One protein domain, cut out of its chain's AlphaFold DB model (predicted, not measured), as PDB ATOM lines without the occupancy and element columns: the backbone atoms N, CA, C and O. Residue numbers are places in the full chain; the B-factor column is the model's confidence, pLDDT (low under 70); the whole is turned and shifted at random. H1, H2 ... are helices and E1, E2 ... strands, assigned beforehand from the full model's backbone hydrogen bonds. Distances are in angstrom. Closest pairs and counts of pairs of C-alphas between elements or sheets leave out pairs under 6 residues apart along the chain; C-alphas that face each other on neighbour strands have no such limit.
ATOM      1  N   ALA A 182     210.685 126.260 182.805       97.62
ATOM      2  CA  ALA A 182     210.792 125.905 184.220       97.62
ATOM      3  C   ALA A 182     210.444 127.088 185.144       97.62
ATOM      4  O   ALA A 182     209.691 126.923 186.102       97.62
ATOM      5  N   GLU A 183     210.929 128.293 184.829       97.94
ATOM      6  CA  GLU A 183     210.608 129.511 185.587       97.94
ATOM      7  C   GLU A 183     209.114 129.853 185.476       97.94
ATOM      8  O   GLU A 183     208.477 130.232 186.464       97.94
ATOM      9  N   ALA A 184     208.538 129.662 184.287       97.94
ATOM     10  CA  ALA A 184     207.121 129.887 184.030       97.94
ATOM     11  C   ALA A 184     206.228 128.927 184.824       97.94
ATOM     12  O   ALA A 184     205.217 129.354 185.376       97.94
ATOM     13  N   ILE A 185     206.609 127.648 184.919       98.19
ATOM     14  CA  ILE A 185     205.892 126.637 185.706       98.19
ATOM     15  C   ILE A 185     205.909 127.008 187.194       98.19
ATOM     16  O   ILE A 185     204.855 126.983 187.827       98.19
ATOM     17  N   GLU A 186     207.053 127.421 187.745       97.69
ATOM     18  CA  GLU A 186     207.151 127.848 189.149       97.69
ATOM     19  C   GLU A 186     206.312 129.105 189.428       97.69
ATOM     20  O   GLU A 186     205.534 129.147 190.388       97.69
ATOM     21  N   ARG A 187     206.380 130.120 188.552       97.06
ATOM     22  CA  ARG A 187     205.520 131.311 188.666       97.06
ATOM     23  C   ARG A 187     204.041 130.943 188.538       97.06
ATOM     24  O   ARG A 187     203.218 131.419 189.320       97.06
ATOM     25  N   GLY A 188     203.696 130.080 187.587       97.88
ATOM     26  CA  GLY A 188     202.339 129.602 187.355       97.88
ATOM     27  C   GLY A 188     201.778 128.832 188.544       97.88
ATOM     28  O   GLY A 188     200.628 129.053 188.914       97.88
ATOM     29  N   LYS A 189     202.605 128.011 189.198       98.12
ATOM     30  CA  LYS A 189     202.263 127.299 190.432       98.12
ATOM     31  C   LYS A 189     201.886 128.273 191.543       98.12
ATOM     32  O   LYS A 189     200.842 128.106 192.167       98.12
ATOM     33  N   VAL A 190     202.683 129.320 191.766       97.69
ATOM     34  CA  VAL A 190     202.375 130.369 192.756       97.69
ATOM     35  C   VAL A 190     201.036 131.037 192.450       97.69
ATOM     36  O   VAL A 190     200.186 131.177 193.327       97.69
ATOM     37  N   LEU A 191     200.824 131.424 191.194       97.12
ATOM     38  CA  LEU A 191     199.616 132.126 190.771       97.12
ATOM     39  C   LEU A 191     198.363 131.254 190.877       97.12
ATOM     40  O   LEU A 191     197.353 131.720 191.404       97.12
ATOM     41  N   TYR A 192     198.442 130.001 190.426       97.62
ATOM     42  CA  TYR A 192     197.362 129.017 190.501       97.62
ATOM     43  C   TYR A 192     196.867 128.836 191.937       97.62
ATOM     44  O   TYR A 192     195.659 128.793 192.177       97.62
ATOM     45  N   HIS A 193     197.800 128.770 192.892       96.94
ATOM     46  CA  HIS A 193     197.471 128.528 194.289       96.94
ATOM     47  C   HIS A 193     197.064 129.792 195.058       96.94
ATOM     48  O   HIS A 193     196.148 129.738 195.868       96.94
ATOM     49  N   LEU A 194     197.733 130.927 194.835       95.19
ATOM     50  CA  LEU A 194     197.693 132.039 195.796       95.19
ATOM     51  C   LEU A 194     197.088 133.340 195.263       95.19
ATOM     52  O   LEU A 194     196.656 134.164 196.061       95.19
ATOM     53  N   LYS A 195     197.091 133.567 193.942       93.31
ATOM     54  CA  LYS A 195     196.613 134.836 193.350       93.31
ATOM     55  C   LYS A 195     195.337 134.655 192.543       93.31
ATOM     56  O   LYS A 195     194.373 135.383 192.728       93.31
ATOM     57  N   ALA A 196     195.339 133.678 191.641       94.00
ATOM     58  CA  ALA A 196     194.167 133.293 190.863       94.00
ATOM     59  C   ALA A 196     193.234 132.355 191.643       94.00
ATOM     60  O   ALA A 196     192.074 132.210 191.263       94.00
ATOM     61  N   GLU A 197     193.765 131.709 192.692       93.94
ATOM     62  CA  GLU A 197     193.071 130.756 193.566       93.94
ATOM     63  C   GLU A 197     192.275 129.696 192.780       93.94
ATOM     64  O   GLU A 197     191.143 129.332 193.114       93.94
ATOM     65  N   CYS A 198     192.871 129.177 191.703       95.56
ATOM     66  CA  CYS A 198     192.257 128.187 190.820       95.56
ATOM     67  C   CYS A 198     191.870 126.904 191.578       95.56
ATOM     68  O   CYS A 198     190.858 126.273 191.249       95.56
ATOM     69  N   LEU A 199     192.621 126.578 192.639       94.75
ATOM     70  CA  LEU A 199     192.358 125.467 193.559       94.75
ATOM     71  C   LEU A 199     190.997 125.556 194.275       94.75
ATOM     72  O   LEU A 199     190.549 124.578 194.859       94.75
ATOM     73  N   ASN A 200     190.315 126.708 194.248       93.12
ATOM     74  CA  ASN A 200     188.975 126.835 194.821       93.12
ATOM     75  C   ASN A 200     187.924 126.097 193.982       93.12
ATOM     76  O   ASN A 200     186.868 125.732 194.505       93.12
ATOM     77  N   CYS A 201     188.210 125.810 192.705       94.81
ATOM     78  CA  CYS A 201     187.310 125.065 191.816       94.81
ATOM     79  C   CYS A 201     187.953 123.824 191.183       94.81
ATOM     80  O   CYS A 201     187.271 122.814 191.021       94.81
ATOM     81  N   HIS A 202     189.240 123.882 190.860       96.19
ATOM     82  CA  HIS A 202     190.011 122.768 190.306       96.19
ATOM     83  C   HIS A 202     190.787 122.036 191.415       96.19
ATOM     84  O   HIS A 202     190.969 122.621 192.483       96.19
ATOM     85  N   PRO A 203     191.249 120.791 191.195       96.56
ATOM     86  CA  PRO A 203     192.158 120.105 192.115       96.56
ATOM     87  C   PRO A 203     193.405 120.936 192.434       96.56
ATOM     88  O   PRO A 203     193.877 121.700 191.595       96.56
ATOM     89  N   ALA A 204     193.966 120.796 193.633       95.81
ATOM     90  CA  ALA A 204     195.145 121.579 194.004       95.81
ATOM     91  C   ALA A 204     196.449 121.102 193.333       95.81
ATOM     92  O   ALA A 204     197.292 121.926 193.010       95.81
ATOM     93  N   TYR A 205     196.602 119.800 193.065       96.31
ATOM     94  CA  TYR A 205     197.824 119.192 192.498       96.31
ATOM     95  C   TYR A 205     199.099 119.335 193.348       96.31
ATOM     96  O   TYR A 205     200.186 119.021 192.873       96.31
ATOM     97  N   ASP A 206     198.985 119.768 194.603       95.62
ATOM     98  CA  ASP A 206     200.087 119.798 195.564       95.62
ATOM     99  C   ASP A 206     199.562 119.566 196.988       95.62
ATOM    100  O   ASP A 206     198.369 119.736 197.245       95.62
ATOM    101  N   THR A 207     200.419 119.146 197.915       95.62
ATOM    102  CA  THR A 207     200.000 118.820 199.286       95.62
ATOM    103  C   THR A 207     199.614 120.073 200.073       95.62
ATOM    104  O   THR A 207     200.089 121.180 199.804       95.62
ATOM    105  N   LYS A 208     198.780 119.910 201.109       95.00
ATOM    106  CA  LYS A 208     198.388 121.025 201.995       95.00
ATOM    107  C   LYS A 208     199.607 121.712 202.620       95.00
ATOM    108  O   LYS A 208     199.659 122.938 202.675       95.00
ATOM    109  N   GLU A 209     200.587 120.925 203.054       95.19
ATOM    110  CA  GLU A 209     201.838 121.431 203.622       95.19
ATOM    111  C   GLU A 209     202.643 122.233 202.591       95.19
ATOM    112  O   GLU A 209     203.069 123.351 202.877       95.19
ATOM    113  N   ALA A 210     202.807 121.708 201.372       95.81
ATOM    114  CA  ALA A 210     203.549 122.389 200.316       95.81
ATOM    115  C   ALA A 210     202.893 123.719 199.918       95.81
ATOM    116  O   ALA A 210     203.587 124.727 199.788       95.81
ATOM    117  N   ILE A 211     201.561 123.755 199.801       96.44
ATOM    118  CA  ILE A 211     200.811 124.981 199.492       96.44
ATOM    119  C   ILE A 211     200.948 126.003 200.624       96.44
ATOM    120  O   ILE A 211     201.163 127.188 200.362       96.44
ATOM    121  N   TYR A 212     200.858 125.562 201.882       96.56
ATOM    122  CA  TYR A 212     201.051 126.444 203.031       96.56
ATOM    123  C   TYR A 212     202.465 127.040 203.044       96.56
ATOM    124  O   TYR A 212     202.609 128.263 203.082       96.56
ATOM    125  N   ASN A 213     203.499 126.205 202.921       96.56
ATOM    126  CA  ASN A 213     204.896 126.643 202.901       96.56
ATOM    127  C   ASN A 213     205.181 127.589 201.725       96.56
ATOM    128  O   ASN A 213     205.874 128.594 201.890       96.56
ATOM    129  N   LEU A 214     204.596 127.317 200.552       96.75
ATOM    130  CA  LEU A 214     204.660 128.212 199.398       96.75
ATOM    131  C   LEU A 214     204.033 129.574 199.717       96.75
ATOM    132  O   LEU A 214     204.618 130.604 199.390       96.75
ATOM    133  N   SER A 215     202.877 129.588 200.389       96.56
ATOM    134  CA  SER A 215     202.191 130.827 200.769       96.56
ATOM    135  C   SER A 215     202.997 131.682 201.744       96.56
ATOM    136  O   SER A 215     203.051 132.899 201.574       96.56
ATOM    137  N   VAL A 216     203.681 131.061 202.709       96.31
ATOM    138  CA  VAL A 216     204.578 131.751 203.648       96.31
ATOM    139  C   VAL A 216     205.763 132.348 202.894       96.31
ATOM    140  O   VAL A 216     205.948 133.565 202.913       96.31
ATOM    141  N   LYS A 217     206.498 131.515 202.146       96.38
ATOM    142  CA  LYS A 217     207.689 131.931 201.393       96.38
ATOM    143  C   LYS A 217     207.392 133.100 200.453       96.38
ATOM    144  O   LYS A 217     208.093 134.107 200.470       96.38
ATOM    145  N   VAL A 218     206.346 132.976 199.639       95.62
ATOM    146  CA  VAL A 218     206.004 133.991 198.635       95.62
ATOM    147  C   VAL A 218     205.518 135.281 199.294       95.62
ATOM    148  O   VAL A 218     205.858 136.361 198.817       95.62
ATOM    149  N   THR A 219     204.769 135.198 200.398       95.00
ATOM    150  CA  THR A 219     204.339 136.396 201.139       95.00
ATOM    151  C   THR A 219     205.544 137.130 201.732       95.00
ATOM    152  O   THR A 219     205.642 138.348 201.601       95.00
ATOM    153  N   GLU A 220     206.503 136.414 202.324       95.12
ATOM    154  CA  GLU A 220     207.743 137.010 202.842       95.12
ATOM    155  C   GLU A 220     208.593 137.656 201.741       95.12
ATOM    156  O   GLU A 220     209.134 138.746 201.927       95.12
ATOM    157  N   GLU A 221     208.726 136.997 200.587       94.06
ATOM    158  CA  GLU A 221     209.445 137.535 199.429       94.06
ATOM    159  C   GLU A 221     208.753 138.770 198.841       94.06
ATOM    160  O   GLU A 221     209.423 139.738 198.479       94.06
ATOM    161  N   ASP A 222     207.423 138.780 198.787       93.06
ATOM    162  CA  ASP A 222     206.650 139.915 198.292       93.06
ATOM    163  C   ASP A 222     206.751 141.125 199.226       93.06
ATOM    164  O   ASP A 222     206.953 142.246 198.766       93.06
ATOM    165  N   MET A 223     206.751 140.907 200.545       92.62
ATOM    166  CA  MET A 223     206.948 141.972 201.534       92.62
ATOM    167  C   MET A 223     208.321 142.656 201.426       92.62
ATOM    168  O   MET A 223     208.452 143.821 201.808       92.62
ATOM    169  N   LYS A 224     209.337 141.989 200.860       94.75
ATOM    170  CA  LYS A 224     210.657 142.590 200.591       94.75
ATOM    171  C   LYS A 224     210.651 143.528 199.379       94.75
ATOM    172  O   LYS A 224     211.568 144.337 199.242       94.75
ATOM    173  N   LYS A 225     209.650 143.439 198.497       93.31
ATOM    174  CA  LYS A 225     209.517 144.347 197.351       93.31
ATOM    175  C   LYS A 225     209.012 145.721 197.812       93.31
ATOM    176  O   LYS A 225     208.258 145.796 198.793       93.31
ATOM    177  N   PRO A 226     209.360 146.804 197.089       93.50
ATOM    178  CA  PRO A 226     208.714 148.102 197.267       93.50
ATOM    179  C   PRO A 226     207.194 147.952 197.192       93.50
ATOM    180  O   PRO A 226     206.714 147.214 196.337       93.50
ATOM    181  N   GLU A 227     206.449 148.660 198.044       88.75
ATOM    182  CA  GLU A 227     204.985 148.528 198.154       88.75
ATOM    183  C   GLU A 227     204.268 148.644 196.799       88.75
ATOM    184  O   GLU A 227     203.391 147.841 196.492       88.75
ATOM    185  N   ALA A 228     204.727 149.557 195.938       89.31
ATOM    186  CA  ALA A 228     204.203 149.753 194.585       89.31
ATOM    187  C   ALA A 228     204.358 148.534 193.648       89.31
ATOM    188  O   ALA A 228     203.660 148.449 192.643       89.31
ATOM    189  N   ASN A 229     205.258 147.600 193.971       86.75
ATOM    190  CA  ASN A 229     205.594 146.420 193.167       86.75
ATOM    191  C   ASN A 229     205.172 145.102 193.840       86.75
ATOM    192  O   ASN A 229     205.589 144.027 193.398       86.75
ATOM    193  N   ARG A 230     204.402 145.170 194.931       89.38
ATOM    194  CA  ARG A 230     203.902 143.986 195.633       89.38
ATOM    195  C   ARG A 230     202.744 143.357 194.873       89.38
ATOM    196  O   ARG A 230     201.827 144.037 194.421       89.38
ATOM    197  N   ASP A 231     202.776 142.035 194.772       86.12
ATOM    198  CA  ASP A 231     201.662 141.226 194.279       86.12
ATOM    199  C   ASP A 231     200.544 141.082 195.335       86.12
ATOM    200  O   ASP A 231     199.435 140.670 194.992       86.12
ATOM    201  N   ASN A 232     200.825 141.454 196.592       89.56
ATOM    202  CA  ASN A 232     199.941 141.406 197.759       89.56
ATOM    203  C   ASN A 232     199.448 139.992 198.089       89.56
ATOM    204  O   ASN A 232     198.264 139.770 198.360       89.56
ATOM    205  N   PHE A 233     200.374 139.031 198.079       92.81
ATOM    206  CA  PHE A 233     200.091 137.660 198.495       92.81
ATOM    207  C   PHE A 233     199.680 137.574 199.968       92.81
ATOM    208  O   PHE A 233     200.065 138.398 200.801       92.81
ATOM    209  N   LYS A 234     198.886 136.549 200.285       92.06
ATOM    210  CA  LYS A 234     198.439 136.242 201.643       92.06
ATOM    211  C   LYS A 234     198.805 134.807 201.990       92.06
ATOM    212  O   LYS A 234     198.695 133.911 201.153       92.06
ATOM    213  N   VAL A 235     199.186 134.597 203.246       93.81
ATOM    214  CA  VAL A 235     199.377 133.255 203.799       93.81
ATOM    215  C   VAL A 235     198.031 132.537 203.831       93.81
ATOM    216  O   VAL A 235     197.020 133.114 204.239       93.81
ATOM    217  N   VAL A 236     198.018 131.278 203.402       93.50
ATOM    218  CA  VAL A 236     196.811 130.449 203.406       93.50
ATOM    219  C   VAL A 236     196.392 130.173 204.849       93.50
ATOM    220  O   VAL A 236     197.181 129.681 205.653       93.50
ATOM    221  N   THR A 237     195.134 130.474 205.171       92.06
ATOM    222  CA  THR A 237     194.557 130.301 206.517       92.06
ATOM    223  C   THR A 237     193.615 129.105 206.626       92.06
ATOM    224  O   THR A 237     193.210 128.735 207.726       92.06
ATOM    225  N   GLY A 238     193.274 128.472 205.504       91.69
ATOM    226  CA  GLY A 238     192.400 127.310 205.465       91.69
ATOM    227  C   GLY A 238     192.376 126.656 204.091       91.69
ATOM    228  O   GLY A 238     192.715 127.273 203.086       91.69
ATOM    229  N   PHE A 239     191.940 125.400 204.060       93.00
ATOM    230  CA  PHE A 239     191.684 124.654 202.833       93.00
ATOM    231  C   PHE A 239     190.209 124.273 202.774       93.00
ATOM    232  O   PHE A 239     189.594 124.000 203.807       93.00
ATOM    233  N   ARG A 240     189.649 124.205 201.564       92.31
ATOM    234  CA  ARG A 240     188.336 123.583 201.361       92.31
ATOM    235  C   ARG A 240     188.392 122.091 201.721       92.31
ATOM    236  O   ARG A 240     189.460 121.481 201.666       92.31
ATOM    237  N   GLU A 241     187.237 121.521 202.062       88.69
ATOM    238  CA  GLU A 241     187.107 120.126 202.508       88.69
ATOM    239  C   GLU A 241     187.662 119.139 201.468       88.69
ATOM    240  O   GLU A 241     188.622 118.421 201.748       88.69
ATOM    241  N   ASP A 242     187.136 119.186 200.241       90.69
ATOM    242  CA  ASP A 242     187.628 118.396 199.111       90.69
ATOM    243  C   ASP A 242     188.642 119.196 198.281       90.69
ATOM    244  O   ASP A 242     188.337 119.736 197.218       90.69
ATOM    245  N   LEU A 243     189.864 119.352 198.795       93.31
ATOM    246  CA  LEU A 243     190.927 120.109 198.125       93.31
ATOM    247  C   LEU A 243     191.352 119.490 196.779       93.31
ATOM    248  O   LEU A 243     191.765 120.219 195.875       93.31
ATOM    249  N   TYR A 244     191.215 118.175 196.621       94.62
ATOM    250  CA  TYR A 244     191.767 117.434 195.485       94.62
ATOM    251  C   TYR A 244     190.728 117.039 194.431       94.62
ATOM    252  O   TYR A 244     191.119 116.667 193.332       94.62
ATOM    253  N   GLY A 245     189.432 117.178 194.703       93.31
ATOM    254  CA  GLY A 245     188.377 116.997 193.708       93.31
ATOM    255  C   GLY A 245     188.025 118.268 192.929       93.31
ATOM    256  O   GLY A 245     188.287 119.398 193.339       93.31
ATOM    257  N   SER A 246     187.385 118.109 191.772       94.00
ATOM    258  CA  SER A 246     186.765 119.234 191.062       94.00
ATOM    259  C   SER A 246     185.443 119.629 191.719       94.00
ATOM    260  O   SER A 246     184.573 118.791 191.947       94.00
ATOM    261  N   VAL A 247     185.225 120.926 191.936       93.69
ATOM    262  CA  VAL A 247     183.967 121.421 192.513       93.69
ATOM    263  C   VAL A 247     182.930 121.613 191.415       93.69
ATOM    264  O   VAL A 247     183.072 122.480 190.549       93.69
ATOM    265  N   ALA A 248     181.851 120.836 191.480       91.94
ATOM    266  CA  ALA A 248     180.708 120.997 190.592       91.94
ATOM    267  C   ALA A 248     180.090 122.396 190.741       91.94
ATOM    268  O   ALA A 248     179.768 122.843 191.844       91.94
ATOM    269  N   LYS A 249     179.894 123.082 189.617       90.31
ATOM    270  CA  LYS A 249     179.272 124.404 189.558       90.31
ATOM    271  C   LYS A 249     177.919 124.314 188.876       90.31
ATOM    272  O   LYS A 249     177.772 123.642 187.850       90.31
ATOM    273  N   ASP A 250     176.933 124.997 189.441       89.38
ATOM    274  CA  ASP A 250     175.628 125.122 188.811       89.38
ATOM    275  C   ASP A 250     175.752 125.912 187.513       89.38
ATOM    276  O   ASP A 250     176.449 126.923 187.429       89.38
ATOM    277  N   SER A 251     175.052 125.436 186.493       84.62
ATOM    278  CA  SER A 251     174.906 126.124 185.224       84.62
ATOM    279  C   SER A 251     173.417 126.388 185.006       84.62
ATOM    280  O   SER A 251     172.751 125.598 184.327       84.62
ATOM    281  N   PRO A 252     172.859 127.457 185.615       81.25
ATOM    282  CA  PRO A 252     171.432 127.772 185.538       81.25
ATOM    283  C   PRO A 252     170.939 127.885 184.096       81.25
ATOM    284  O   PRO A 252     169.819 127.503 183.775       81.25
ATOM    285  N   GLU A 253     171.809 128.344 183.200       77.06
ATOM    286  CA  GLU A 253     171.508 128.486 181.787       77.06
ATOM    287  C   GLU A 253     171.324 127.136 181.061       77.06
ATOM    288  O   GLU A 253     170.734 127.115 179.980       77.06
ATOM    289  N   TYR A 254     171.774 126.018 181.642       73.19
ATOM    290  CA  TYR A 254     171.580 124.658 181.112       73.19
ATOM    291  C   TYR A 254     170.803 123.732 182.052       73.19
ATOM    292  O   TYR A 254     170.562 122.584 181.687       73.19
ATOM    293  N   GLY A 255     170.430 124.191 183.251       82.88
ATOM    294  CA  GLY A 255     169.752 123.361 184.250       82.88
ATOM    295  C   GLY A 255     170.561 122.133 184.684       82.88
ATOM    296  O   GLY A 255     169.981 121.135 185.102       82.88
ATOM    297  N   VAL A 256     171.892 122.175 184.552       86.62
ATOM    298  CA  VAL A 256     172.797 121.078 184.928       86.62
ATOM    299  C   VAL A 256     173.964 121.592 185.757       86.62
ATOM    300  O   VAL A 256     174.319 122.770 185.695       86.62
ATOM    301  N   LYS A 257     174.610 120.681 186.483       89.94
ATOM    302  CA  LYS A 257     175.917 120.933 187.086       89.94
ATOM    303  C   LYS A 257     177.018 120.603 186.090       89.94
ATOM    304  O   LYS A 257     176.951 119.596 185.387       89.94
ATOM    305  N   ILE A 258     178.030 121.457 186.029       87.88
ATOM    306  CA  ILE A 258     179.218 121.253 185.206       87.88
ATOM    307  C   ILE A 258     180.414 121.165 186.140       87.88
ATOM    308  O   ILE A 258     180.586 122.003 187.024       87.88
ATOM    309  N   MET A 259     181.239 120.146 185.932       89.81
ATOM    310  CA  MET A 259     182.491 120.000 186.660       89.81
ATOM    311  C   MET A 259     183.644 120.584 185.841       89.81
ATOM    312  O   MET A 259     183.729 120.310 184.635       89.81
ATOM    313  N   PRO A 260     184.524 121.383 186.464       92.25
ATOM    314  CA  PRO A 260     185.808 121.724 185.878       92.25
ATOM    315  C   PRO A 260     186.620 120.452 185.577       92.25
ATOM    316  O   PRO A 260     186.535 119.484 186.340       92.25
ATOM    317  N   PRO A 261     187.401 120.423 184.483       92.31
ATOM    318  CA  PRO A 261     188.275 119.294 184.205       92.31
ATOM    319  C   PRO A 261     189.335 119.158 185.304       92.31
ATOM    320  O   PRO A 261     189.952 120.144 185.715       92.31
ATOM    321  N   ASP A 262     189.536 117.920 185.742       94.38
ATOM    322  CA  ASP A 262     190.777 117.481 186.380       94.38
ATOM    323  C   ASP A 262     191.818 117.256 185.277       94.38
ATOM    324  O   ASP A 262     191.589 116.437 184.390       94.38
ATOM    325  N   PHE A 263     192.922 117.995 185.307       94.50
ATOM    326  CA  PHE A 263     193.948 117.981 184.268       94.50
ATOM    327  C   PHE A 263     194.800 116.705 184.279       94.50
ATOM    328  O   PHE A 263     195.419 116.408 183.265       94.50
ATOM    329  N   LEU A 264     194.791 115.926 185.368       93.25
ATOM    330  CA  LEU A 264     195.463 114.622 185.436       93.25
ATOM    331  C   LEU A 264     194.637 113.482 184.835       93.25
ATOM    332  O   LEU A 264     195.154 112.381 184.687       93.25
ATOM    333  N   PHE A 265     193.367 113.725 184.501       91.06
ATOM    334  CA  PHE A 265     192.450 112.678 184.040       91.06
ATOM    335  C   PHE A 265     191.672 113.072 182.780       91.06
ATOM    336  O   PHE A 265     191.574 112.321 181.811       91.06
ATOM    337  N   HIS A 266     191.119 114.280 182.751       92.44
ATOM    338  CA  HIS A 266     190.275 114.756 181.664       92.44
ATOM    339  C   HIS A 266     191.083 115.497 180.599       92.44
ATOM    340  O   HIS A 266     191.945 116.321 180.899       92.44
ATOM    341  N   SER A 267     190.708 115.310 179.333       90.62
ATOM    342  CA  SER A 267     191.130 116.213 178.260       90.62
ATOM    343  C   SER A 267     190.588 117.630 178.473       90.62
ATOM    344  O   SER A 267     189.447 117.829 178.906       90.62
ATOM    345  N   MET A 268     191.380 118.633 178.096       91.50
ATOM    346  CA  MET A 268     190.933 120.024 178.100       91.50
ATOM    347  C   MET A 268     189.854 120.254 177.039       91.50
ATOM    348  O   MET A 268     190.006 119.890 175.876       91.50
ATOM    349  N   ARG A 269     188.745 120.894 177.425       92.19
ATOM    350  CA  ARG A 269     187.524 120.891 176.605       92.19
ATOM    351  C   ARG A 269     187.645 121.603 175.255       92.19
ATOM    352  O   ARG A 269     187.076 121.112 174.300       92.19
ATOM    353  N   SER A 270     188.329 122.745 175.176       93.06
ATOM    354  CA  SER A 270     188.429 123.565 173.943       93.06
ATOM    355  C   SER A 270     189.869 123.899 173.539       93.06
ATOM    356  O   SER A 270     190.125 124.874 172.828       93.06
ATOM    357  N   VAL A 271     190.808 123.147 174.104       93.19
ATOM    358  CA  VAL A 271     192.243 123.264 173.860       93.19
ATOM    359  C   VAL A 271     192.651 121.992 173.132       93.19
ATOM    360  O   VAL A 271     192.238 120.905 173.537       93.19
ATOM    361  N   HIS A 272     193.390 122.149 172.040       88.25
ATOM    362  CA  HIS A 272     193.727 121.073 171.114       88.25
ATOM    363  C   HIS A 272     195.211 121.151 170.759       88.25
ATOM    364  O   HIS A 272     195.775 122.249 170.677       88.25
ATOM    365  N   ASP A 273     195.812 119.995 170.501       82.50
ATOM    366  CA  ASP A 273     197.161 119.896 169.954       82.50
ATOM    367  C   ASP A 273     197.258 120.502 168.543       82.50
ATOM    368  O   ASP A 273     196.273 120.493 167.798       82.50
ATOM    369  N   PRO A 274     198.435 121.027 168.143       82.19
ATOM    370  CA  PRO A 274     199.668 121.184 168.934       82.19
ATOM    371  C   PRO A 274     199.726 122.493 169.755       82.19
ATOM    372  O   PRO A 274     200.751 122.810 170.358       82.19
ATOM    373  N   ASN A 275     198.648 123.281 169.768       86.44
ATOM    374  CA  ASN A 275     198.628 124.655 170.287       86.44
ATOM    375  C   ASN A 275     198.046 124.734 171.707       86.44
ATOM    376  O   ASN A 275     197.238 125.612 172.026       86.44
ATOM    377  N   GLU A 276     198.409 123.778 172.564       91.00
ATOM    378  CA  GLU A 276     197.816 123.654 173.894       91.00
ATOM    379  C   GLU A 276     198.063 124.892 174.757       91.00
ATOM    380  O   GLU A 276     197.154 125.388 175.423       91.00
ATOM    381  N   LYS A 277     199.298 125.411 174.720       91.25
ATOM    382  CA  LYS A 277     199.724 126.565 175.520       91.25
ATOM    383  C   LYS A 277     198.986 127.838 175.099       91.25
ATOM    384  O   LYS A 277     198.433 128.525 175.951       91.25
ATOM    385  N   GLU A 278     198.868 128.096 173.796       93.31
ATOM    386  CA  GLU A 278     198.096 129.217 173.249       93.31
ATOM    387  C   GLU A 278     196.604 129.066 173.577       93.31
ATOM    388  O   GLU A 278     195.927 130.028 173.948       93.31
ATOM    389  N   GLY A 279     196.079 127.841 173.471       95.06
ATOM    390  CA  GLY A 279     194.697 127.527 173.811       95.06
ATOM    391  C   GLY A 279     194.386 127.768 175.288       95.06
ATOM    392  O   GLY A 279     193.330 128.326 175.597       95.06
ATOM    393  N   LEU A 280     195.302 127.397 176.186       95.94
ATOM    394  CA  LEU A 280     195.223 127.662 177.623       95.94
ATOM    395  C   LEU A 280     195.311 129.155 177.928       95.94
ATOM    396  O   LEU A 280     194.447 129.670 178.638       95.94
ATOM    397  N   TYR A 281     196.282 129.862 177.346       96.75
ATOM    398  CA  TYR A 281     196.406 131.312 177.486       96.75
ATOM    399  C   TYR A 281     195.107 132.019 177.067       96.75
ATOM    400  O   TYR A 281     194.565 132.829 177.825       96.75
ATOM    401  N   ARG A 282     194.526 131.648 175.917       95.88
ATOM    402  CA  ARG A 282     193.214 132.142 175.469       95.88
ATOM    403  C   ARG A 282     192.118 131.819 176.485       95.88
ATOM    404  O   ARG A 282     191.326 132.692 176.837       95.88
ATOM    405  N   LEU A 283     192.035 130.572 176.942       95.56
ATOM    406  CA  LEU A 283     190.969 130.131 177.836       95.56
ATOM    407  C   LEU A 283     191.019 130.849 179.189       95.56
ATOM    408  O   LEU A 283     189.980 131.271 179.679       95.56
ATOM    409  N   ILE A 284     192.203 131.043 179.766       95.62
ATOM    410  CA  ILE A 284     192.385 131.756 181.040       95.62
ATOM    411  C   ILE A 284     192.171 133.267 180.843       95.62
ATOM    412  O   ILE A 284     191.553 133.933 181.674       95.62
ATOM    413  N   SER A 285     192.592 133.823 179.703       95.56
ATOM    414  CA  SER A 285     192.402 135.246 179.394       95.56
ATOM    415  C   SER A 285     190.933 135.665 179.346       95.56
ATOM    416  O   SER A 285     190.592 136.761 179.793       95.56
ATOM    417  N   PHE A 286     190.062 134.820 178.791       94.75
ATOM    418  CA  PHE A 286     188.646 135.147 178.582       94.75
ATOM    419  C   PHE A 286     187.685 134.338 179.458       94.75
ATOM    420  O   PHE A 286     186.503 134.662 179.517       94.75
ATOM    421  N   GLY A 287     188.174 133.316 180.152       93.81
ATOM    422  CA  GLY A 287     187.365 132.442 180.982       93.81
ATOM    423  C   GLY A 287     186.430 131.522 180.197       93.81
ATOM    424  O   GLY A 287     186.484 131.370 178.971       93.81
ATOM    425  N   VAL A 288     185.519 130.905 180.946       93.69
ATOM    426  CA  VAL A 288     184.383 130.138 180.426       93.69
ATOM    427  C   VAL A 288     183.127 130.764 181.003       93.69
ATOM    428  O   VAL A 288     182.554 130.263 181.969       93.69
ATOM    429  N   TYR A 289     182.699 131.880 180.424       90.44
ATOM    430  CA  TYR A 289     181.537 132.604 180.921       90.44
ATOM    431  C   TYR A 289     180.266 131.723 180.960       90.44
ATOM    432  O   TYR A 289     180.001 130.984 180.002       90.44
ATOM    433  N   PRO A 290     179.457 131.776 182.039       87.00
ATOM    434  CA  PRO A 290     179.643 132.553 183.278       87.00
ATOM    435  C   PRO A 290     180.352 131.788 184.415       87.00
ATOM    436  O   PRO A 290     180.411 132.280 185.535       87.00
ATOM    437  N   ILE A 291     180.839 130.568 184.171       89.31
ATOM    438  CA  ILE A 291     181.212 129.613 185.229       89.31
ATOM    439  C   ILE A 291     182.676 129.712 185.674       89.31
ATOM    440  O   ILE A 291     182.995 129.387 186.813       89.31
ATOM    441  N   MET A 292     183.556 130.141 184.771       92.50
ATOM    442  CA  MET A 292     184.975 130.379 185.027       92.50
ATOM    443  C   MET A 292     185.279 131.825 184.627       92.50
ATOM    444  O   MET A 292     184.972 132.190 183.485       92.50
ATOM    445  N   PRO A 293     185.835 132.644 185.534       92.19
ATOM    446  CA  PRO A 293     186.073 134.056 185.271       92.19
ATOM    447  C   PRO A 293     187.143 134.257 184.195       92.19
ATOM    448  O   PRO A 293     187.897 133.346 183.858       92.19
ATOM    449  N   ALA A 294     187.193 135.468 183.651       93.94
ATOM    450  CA  ALA A 294     188.276 135.926 182.792       93.94
ATOM    451  C   ALA A 294     189.343 136.604 183.655       93.94
ATOM    452  O   ALA A 294     188.992 137.453 184.471       93.94
ATOM    453  N   TRP A 295     190.623 136.283 183.457       94.25
ATOM    454  CA  TRP A 295     191.705 136.918 184.222       94.25
ATOM    455  C   TRP A 295     192.381 138.084 183.494       94.25
ATOM    456  O   TRP A 295     192.926 138.975 184.152       94.25
ATOM    457  N   LYS A 296     192.312 138.143 182.154       91.31
ATOM    458  CA  LYS A 296     192.841 139.296 181.409       91.31
ATOM    459  C   LYS A 296     191.972 140.517 181.700       91.31
ATOM    460  O   LYS A 296     190.781 140.519 181.390       91.31
ATOM    461  N   GLY A 297     192.585 141.543 182.290       86.38
ATOM    462  CA  GLY A 297     191.894 142.741 182.777       86.38
ATOM    463  C   GLY A 297     191.283 142.603 184.179       86.38
ATOM    464  O   GLY A 297     190.607 143.525 184.621       86.38
ATOM    465  N   ALA A 298     191.527 141.491 184.885       86.06
ATOM    466  CA  ALA A 298     190.985 141.212 186.219       86.06
ATOM    467  C   ALA A 298     192.081 140.830 187.239       86.06
ATOM    468  O   ALA A 298     191.909 139.919 188.044       86.06
ATOM    469  N   GLY A 299     193.224 141.526 187.199       83.50
ATOM    470  CA  GLY A 299     194.274 141.427 188.226       83.50
ATOM    471  C   GLY A 299     195.475 140.534 187.893       83.50
ATOM    472  O   GLY A 299     196.421 140.495 188.681       83.50
ATOM    473  N   LEU A 300     195.486 139.864 186.734       92.94
ATOM    474  CA  LEU A 300     196.673 139.179 186.208       92.94
ATOM    475  C   LEU A 300     197.216 139.878 184.962       92.94
ATOM    476  O   LEU A 300     196.452 140.314 184.097       92.94
ATOM    477  N   SER A 301     198.544 139.955 184.881       94.56
ATOM    478  CA  SER A 301     199.249 140.380 183.672       94.56
ATOM    479  C   SER A 301     199.231 139.274 182.611       94.56
ATOM    480  O   SER A 301     199.050 138.101 182.931       94.56
ATOM    481  N   ASP A 302     199.467 139.613 181.342       95.56
ATOM    482  CA  ASP A 302     199.583 138.600 180.283       95.56
ATOM    483  C   ASP A 302     200.725 137.608 180.548       95.56
ATOM    484  O   ASP A 302     200.561 136.410 180.331       95.56
ATOM    485  N   SER A 303     201.839 138.087 181.113       96.06
ATOM    486  CA  SER A 303     202.945 137.236 181.565       96.06
ATOM    487  C   SER A 303     202.505 136.239 182.643       96.06
ATOM    488  O   SER A 303     202.846 135.060 182.571       96.06
ATOM    489  N   ASP A 304     201.690 136.675 183.608       96.62
ATOM    490  CA  ASP A 304     201.146 135.793 184.645       96.62
ATOM    491  C   ASP A 304     200.185 134.748 184.061       96.62
ATOM    492  O   ASP A 304     200.206 133.586 184.464       96.62
ATOM    493  N   ILE A 305     199.354 135.131 183.086       97.44
ATOM    494  CA  ILE A 305     198.434 134.198 182.420       97.44
ATOM    495  C   ILE A 305     199.218 133.137 181.639       97.44
ATOM    496  O   ILE A 305     198.875 131.956 181.712       97.44
ATOM    497  N   TRP A 306     200.287 133.530 180.939       97.81
ATOM    498  CA  TRP A 306     201.199 132.586 180.294       97.81
ATOM    499  C   TRP A 306     201.841 131.636 181.305       97.81
ATOM    500  O   TRP A 306     201.820 130.427 181.093       97.81
ATOM    501  N   ALA A 307     202.328 132.143 182.440       98.12
ATOM    502  CA  ALA A 307     202.897 131.305 183.493       98.12
ATOM    503  C   ALA A 307     201.887 130.257 184.006       98.12
ATOM    504  O   ALA A 307     202.215 129.075 184.116       98.12
ATOM    505  N   ILE A 308     200.625 130.645 184.241       97.88
ATOM    506  CA  ILE A 308     199.564 129.687 184.604       97.88
ATOM    507  C   ILE A 308     199.335 128.672 183.476       97.88
ATOM    508  O   ILE A 308     199.179 127.486 183.761       97.88
ATOM    509  N   ALA A 309     199.334 129.097 182.209       97.50
ATOM    510  CA  ALA A 309     199.193 128.185 181.074       97.50
ATOM    511  C   ALA A 309     200.324 127.139 181.036       97.50
ATOM    512  O   ALA A 309     200.043 125.957 180.840       97.50
ATOM    513  N   TYR A 310     201.573 127.536 181.304       97.88
ATOM    514  CA  TYR A 310     202.705 126.615 181.444       97.88
ATOM    515  C   TYR A 310     202.513 125.631 182.600       97.88
ATOM    516  O   TYR A 310     202.670 124.425 182.406       97.88
ATOM    517  N   TYR A 311     202.118 126.120 183.777       98.06
ATOM    518  CA  TYR A 311     201.863 125.265 184.935       98.06
ATOM    519  C   TYR A 311     200.744 124.250 184.663       98.06
ATOM    520  O   TYR A 311     200.956 123.049 184.812       98.06
ATOM    521  N   VAL A 312     199.580 124.694 184.179       97.31
ATOM    522  CA  VAL A 312     198.450 123.802 183.864       97.31
ATOM    523  C   VAL A 312     198.829 122.790 182.785       97.31
ATOM    524  O   VAL A 312     198.497 121.614 182.915       97.31
ATOM    525  N   ARG A 313     199.573 123.209 181.755       96.31
ATOM    526  CA  ARG A 313     200.086 122.295 180.729       96.31
ATOM    527  C   ARG A 313     201.047 121.260 181.312       96.31
ATOM    528  O   ARG A 313     200.993 120.109 180.901       96.31
ATOM    529  N   SER A 314     201.890 121.634 182.278       96.31
ATOM    530  CA  SER A 314     202.793 120.684 182.942       96.31
ATOM    531  C   SER A 314     202.028 119.599 183.710       96.31
ATOM    532  O   SER A 314     202.405 118.433 183.643       96.31
ATOM    533  N   ILE A 315     200.905 119.955 184.350       96.31
ATOM    534  CA  ILE A 315     200.001 118.983 184.981       96.31
ATOM    535  C   ILE A 315     199.324 118.116 183.917       96.31
ATOM    536  O   ILE A 315     199.309 116.895 184.036       96.31
ATOM    537  N   TYR A 316     198.815 118.736 182.852       95.25
ATOM    538  CA  TYR A 316     198.155 118.022 181.761       95.25
ATOM    539  C   TYR A 316     199.072 116.999 181.078       95.25
ATOM    540  O   TYR A 316     198.643 115.890 180.775       95.25
ATOM    541  N   ALA A 317     200.349 117.334 180.901       94.31
ATOM    542  CA  ALA A 317     201.352 116.446 180.322       94.31
ATOM    543  C   ALA A 317     201.672 115.222 181.201       94.31
ATOM    544  O   ALA A 317     202.229 114.248 180.702       94.31
ATOM    545  N   MET A 318     201.324 115.250 182.494       95.31
ATOM    546  CA  MET A 318     201.463 114.097 183.391       95.31
ATOM    547  C   MET A 318     200.275 113.128 183.322       95.31
ATOM    548  O   MET A 318     200.352 112.042 183.902       95.31
ATOM    549  N   ARG A 319     199.191 113.481 182.625       93.25
ATOM    550  CA  ARG A 319     198.027 112.610 182.437       93.25
ATOM    551  C   ARG A 319     198.425 111.295 181.767       93.25
ATOM    552  O   ARG A 319     199.176 111.300 180.797       93.25
ATOM    553  N   ASP A 320     197.893 110.187 182.277       91.62
ATOM    554  CA  ASP A 320     198.182 108.830 181.794       91.62
ATOM    555  C   ASP A 320     199.689 108.474 181.820       91.62
ATOM    556  O   ASP A 320     200.157 107.626 181.058       91.62
ATOM    557  N   THR A 321     200.468 109.113 182.708       96.31
ATOM    558  CA  THR A 321     201.896 108.822 182.919       96.31
ATOM    559  C   THR A 321     202.174 108.320 184.342       96.31
ATOM    560  O   THR A 321     201.462 108.703 185.275       96.31
ATOM    561  N   PRO A 322     203.276 107.570 184.568       96.50
ATOM    562  CA  PRO A 322     203.699 107.181 185.918       96.50
ATOM    563  C   PRO A 322     203.966 108.371 186.854       96.50
ATOM    564  O   PRO A 322     203.855 108.250 188.071       96.50
ATOM    565  N   ALA A 323     204.333 109.536 186.304       95.44
ATOM    566  CA  ALA A 323     204.519 110.751 187.096       95.44
ATOM    567  C   ALA A 323     203.182 111.278 187.646       95.44
ATOM    568  O   ALA A 323     203.125 111.692 188.804       95.44
ATOM    569  N   GLY A 324     202.115 111.216 186.842       95.12
ATOM    570  CA  GLY A 324     200.759 111.574 187.263       95.12
ATOM    571  C   GLY A 324     200.207 110.621 188.320       95.12
ATOM    572  O   GLY A 324     199.684 111.083 189.332       95.12
ATOM    573  N   GLU A 325     200.401 109.311 188.138       94.19
ATOM    574  CA  GLU A 325     200.024 108.286 189.126       94.19
ATOM    575  C   GLU A 325     200.743 108.515 190.463       94.19
ATOM    576  O   GLU A 325     200.107 108.642 191.506       94.19
ATOM    577  N   LYS A 326     202.065 108.726 190.427       95.56
ATOM    578  CA  LYS A 326     202.852 109.043 191.626       95.56
ATOM    579  C   LYS A 326     202.367 110.313 192.334       95.56
ATOM    580  O   LYS A 326     202.397 110.380 193.565       95.56
ATOM    581  N   LEU A 327     201.966 111.339 191.580       95.12
ATOM    582  CA  LEU A 327     201.400 112.555 192.161       95.12
ATOM    583  C   LEU A 327     200.070 112.249 192.861       95.12
ATOM    584  O   LEU A 327     199.898 112.651 194.008       95.12
ATOM    585  N   GLN A 328     199.166 111.502 192.224       93.38
ATOM    586  CA  GLN A 328     197.898 111.094 192.837       93.38
ATOM    587  C   GLN A 328     198.114 110.280 194.117       93.38
ATOM    588  O   GLN A 328     197.502 110.599 195.138       93.38
ATOM    589  N   ASP A 329     199.037 109.318 194.099       94.06
ATOM    590  CA  ASP A 329     199.410 108.535 195.279       94.06
ATOM    591  C   ASP A 329     199.929 109.432 196.403       94.06
ATOM    592  O   ASP A 329     199.479 109.327 197.540       94.06
ATOM    593  N   THR A 330     200.813 110.381 196.076       94.19
ATOM    594  CA  THR A 330     201.355 111.344 197.046       94.19
ATOM    595  C   THR A 330     200.244 112.182 197.679       94.19
ATOM    596  O   THR A 330     200.250 112.414 198.889       94.19
ATOM    597  N   LEU A 331     199.269 112.633 196.883       93.50
ATOM    598  CA  LEU A 331     198.138 113.412 197.385       93.50
ATOM    599  C   LEU A 331     197.200 112.559 198.250       93.50
ATOM    600  O   LEU A 331     196.708 113.053 199.264       93.50
ATOM    601  N   ALA A 332     196.986 111.291 197.898       90.94
ATOM    602  CA  ALA A 332     196.143 110.370 198.656       90.94
ATOM    603  C   ALA A 332     196.800 109.894 199.965       90.94
ATOM    604  O   ALA A 332     196.105 109.696 200.961       90.94
ATOM    605  N   SER A 333     198.126 109.732 199.982       92.19
ATOM    606  CA  SER A 333     198.883 109.186 201.116       92.19
ATOM    607  C   SER A 333     199.541 110.243 202.008       92.19
ATOM    608  O   SER A 333     200.319 109.886 202.894       92.19
ATOM    609  N   GLN A 334     199.308 111.536 201.764       90.81
ATOM    610  CA  GLN A 334     199.931 112.601 202.554       90.81
ATOM    611  C   GLN A 334     199.510 112.536 204.029       90.81
ATOM    612  O   GLN A 334     198.370 112.200 204.357       90.81
TER     613      GLN A 334
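AT A GLANCE: This is residues 182 to 334 of the 408 residues of the protein "C-type cytochrome" of Polyangiaceae bacterium (UniProt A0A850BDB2). Two helices, H1 and H4, cross near their middles almost at right angles to make a core; H3 packs on the side of H4 away from H1, and H2 lies across the last residues of H1. H5 sits past the end of H4, a small strand hairpin, E1 and E2, lies far out at one end, and long loops join most of these parts, with residues 224 to 229 sticking out past H2. The printed part has 153 residues, with five named helices and two named strands in the order H1, H2, E1, E2, H3, H4, H5; the strands form one antiparallel sheet, E1 - E2. The class is mostly helix, though under half of the residues are in named elements. The whole is compact, with a radius of gyration of the C-alphas of 15.6 A and spans of 45 by 38 by 33 A.

IN THESE COORDINATES: Start at the sheet: find C-alpha 249 at (179.272, 124.404, 189.558), where E1 begins, residues 249 to 251; E2 follows at residues 256 to 258, and each strand is 6.4 A long. H2, residues 208 to 223, is the longest helix at 22.6 A. H4 covers residues 302 to 316 over 20.7 A, and H1 covers residues 182 to 194 over 18.5 A, from C-alpha 182 at (210.792, 125.905, 184.220). Look for H3 at residues 276 to 286, 15.4 A, and for H5 at residues 322 to 332, 15.1 A, ending at C-alpha 332 at (196.143, 110.370, 198.656).

HOW THE PARTS SIT: In the hairpin of E1 and E2, antiparallel at 135 degrees, look at N 249 and O 258, 2.9 A apart, and N 251 and O 256, also 2.9 A, both within hydrogen-bond range. E1 is apart from H1, H3, H4 and H5. H1 and H4 touch about perpendicular, at 85 degrees, and their closest C-alphas, those of Gly 188 and Ile 308, are 3.9 A apart. H3 and H4 touch at a steep tilt of 52 degrees, opposite ways; their closest C-alphas are those of Leu 280 and Ala 309, 5.3 A apart. H1, with residues 190 to 194 alone, touches H2, with residues 211 to 218 alone, about perpendicular at 80 degrees; the closest C-alphas, those of Leu 194 and Ser 215, are 6.8 A apart. H5 touches no helix; it is close to H4 but not clearly touching, the closest C-alphas being those of Ile 315 and Gly 324, 7.8 A apart. Every O i to N i+4 pair is within hydrogen-bond range in H1, H2, H3, H4 and H5.

THE WHOLE: The two C-alphas farthest apart are those of Lys 224 and Gly 255, 48.1 A. The printed part has no cut. The links from H1 to H2, H2 to E1, E2 to H3 and H3 to H4 are long, and those from E1 to E2 and H4 to H5 are tight. The mean pLDDT of the printed part is 93.2, and no printed residue is under 70.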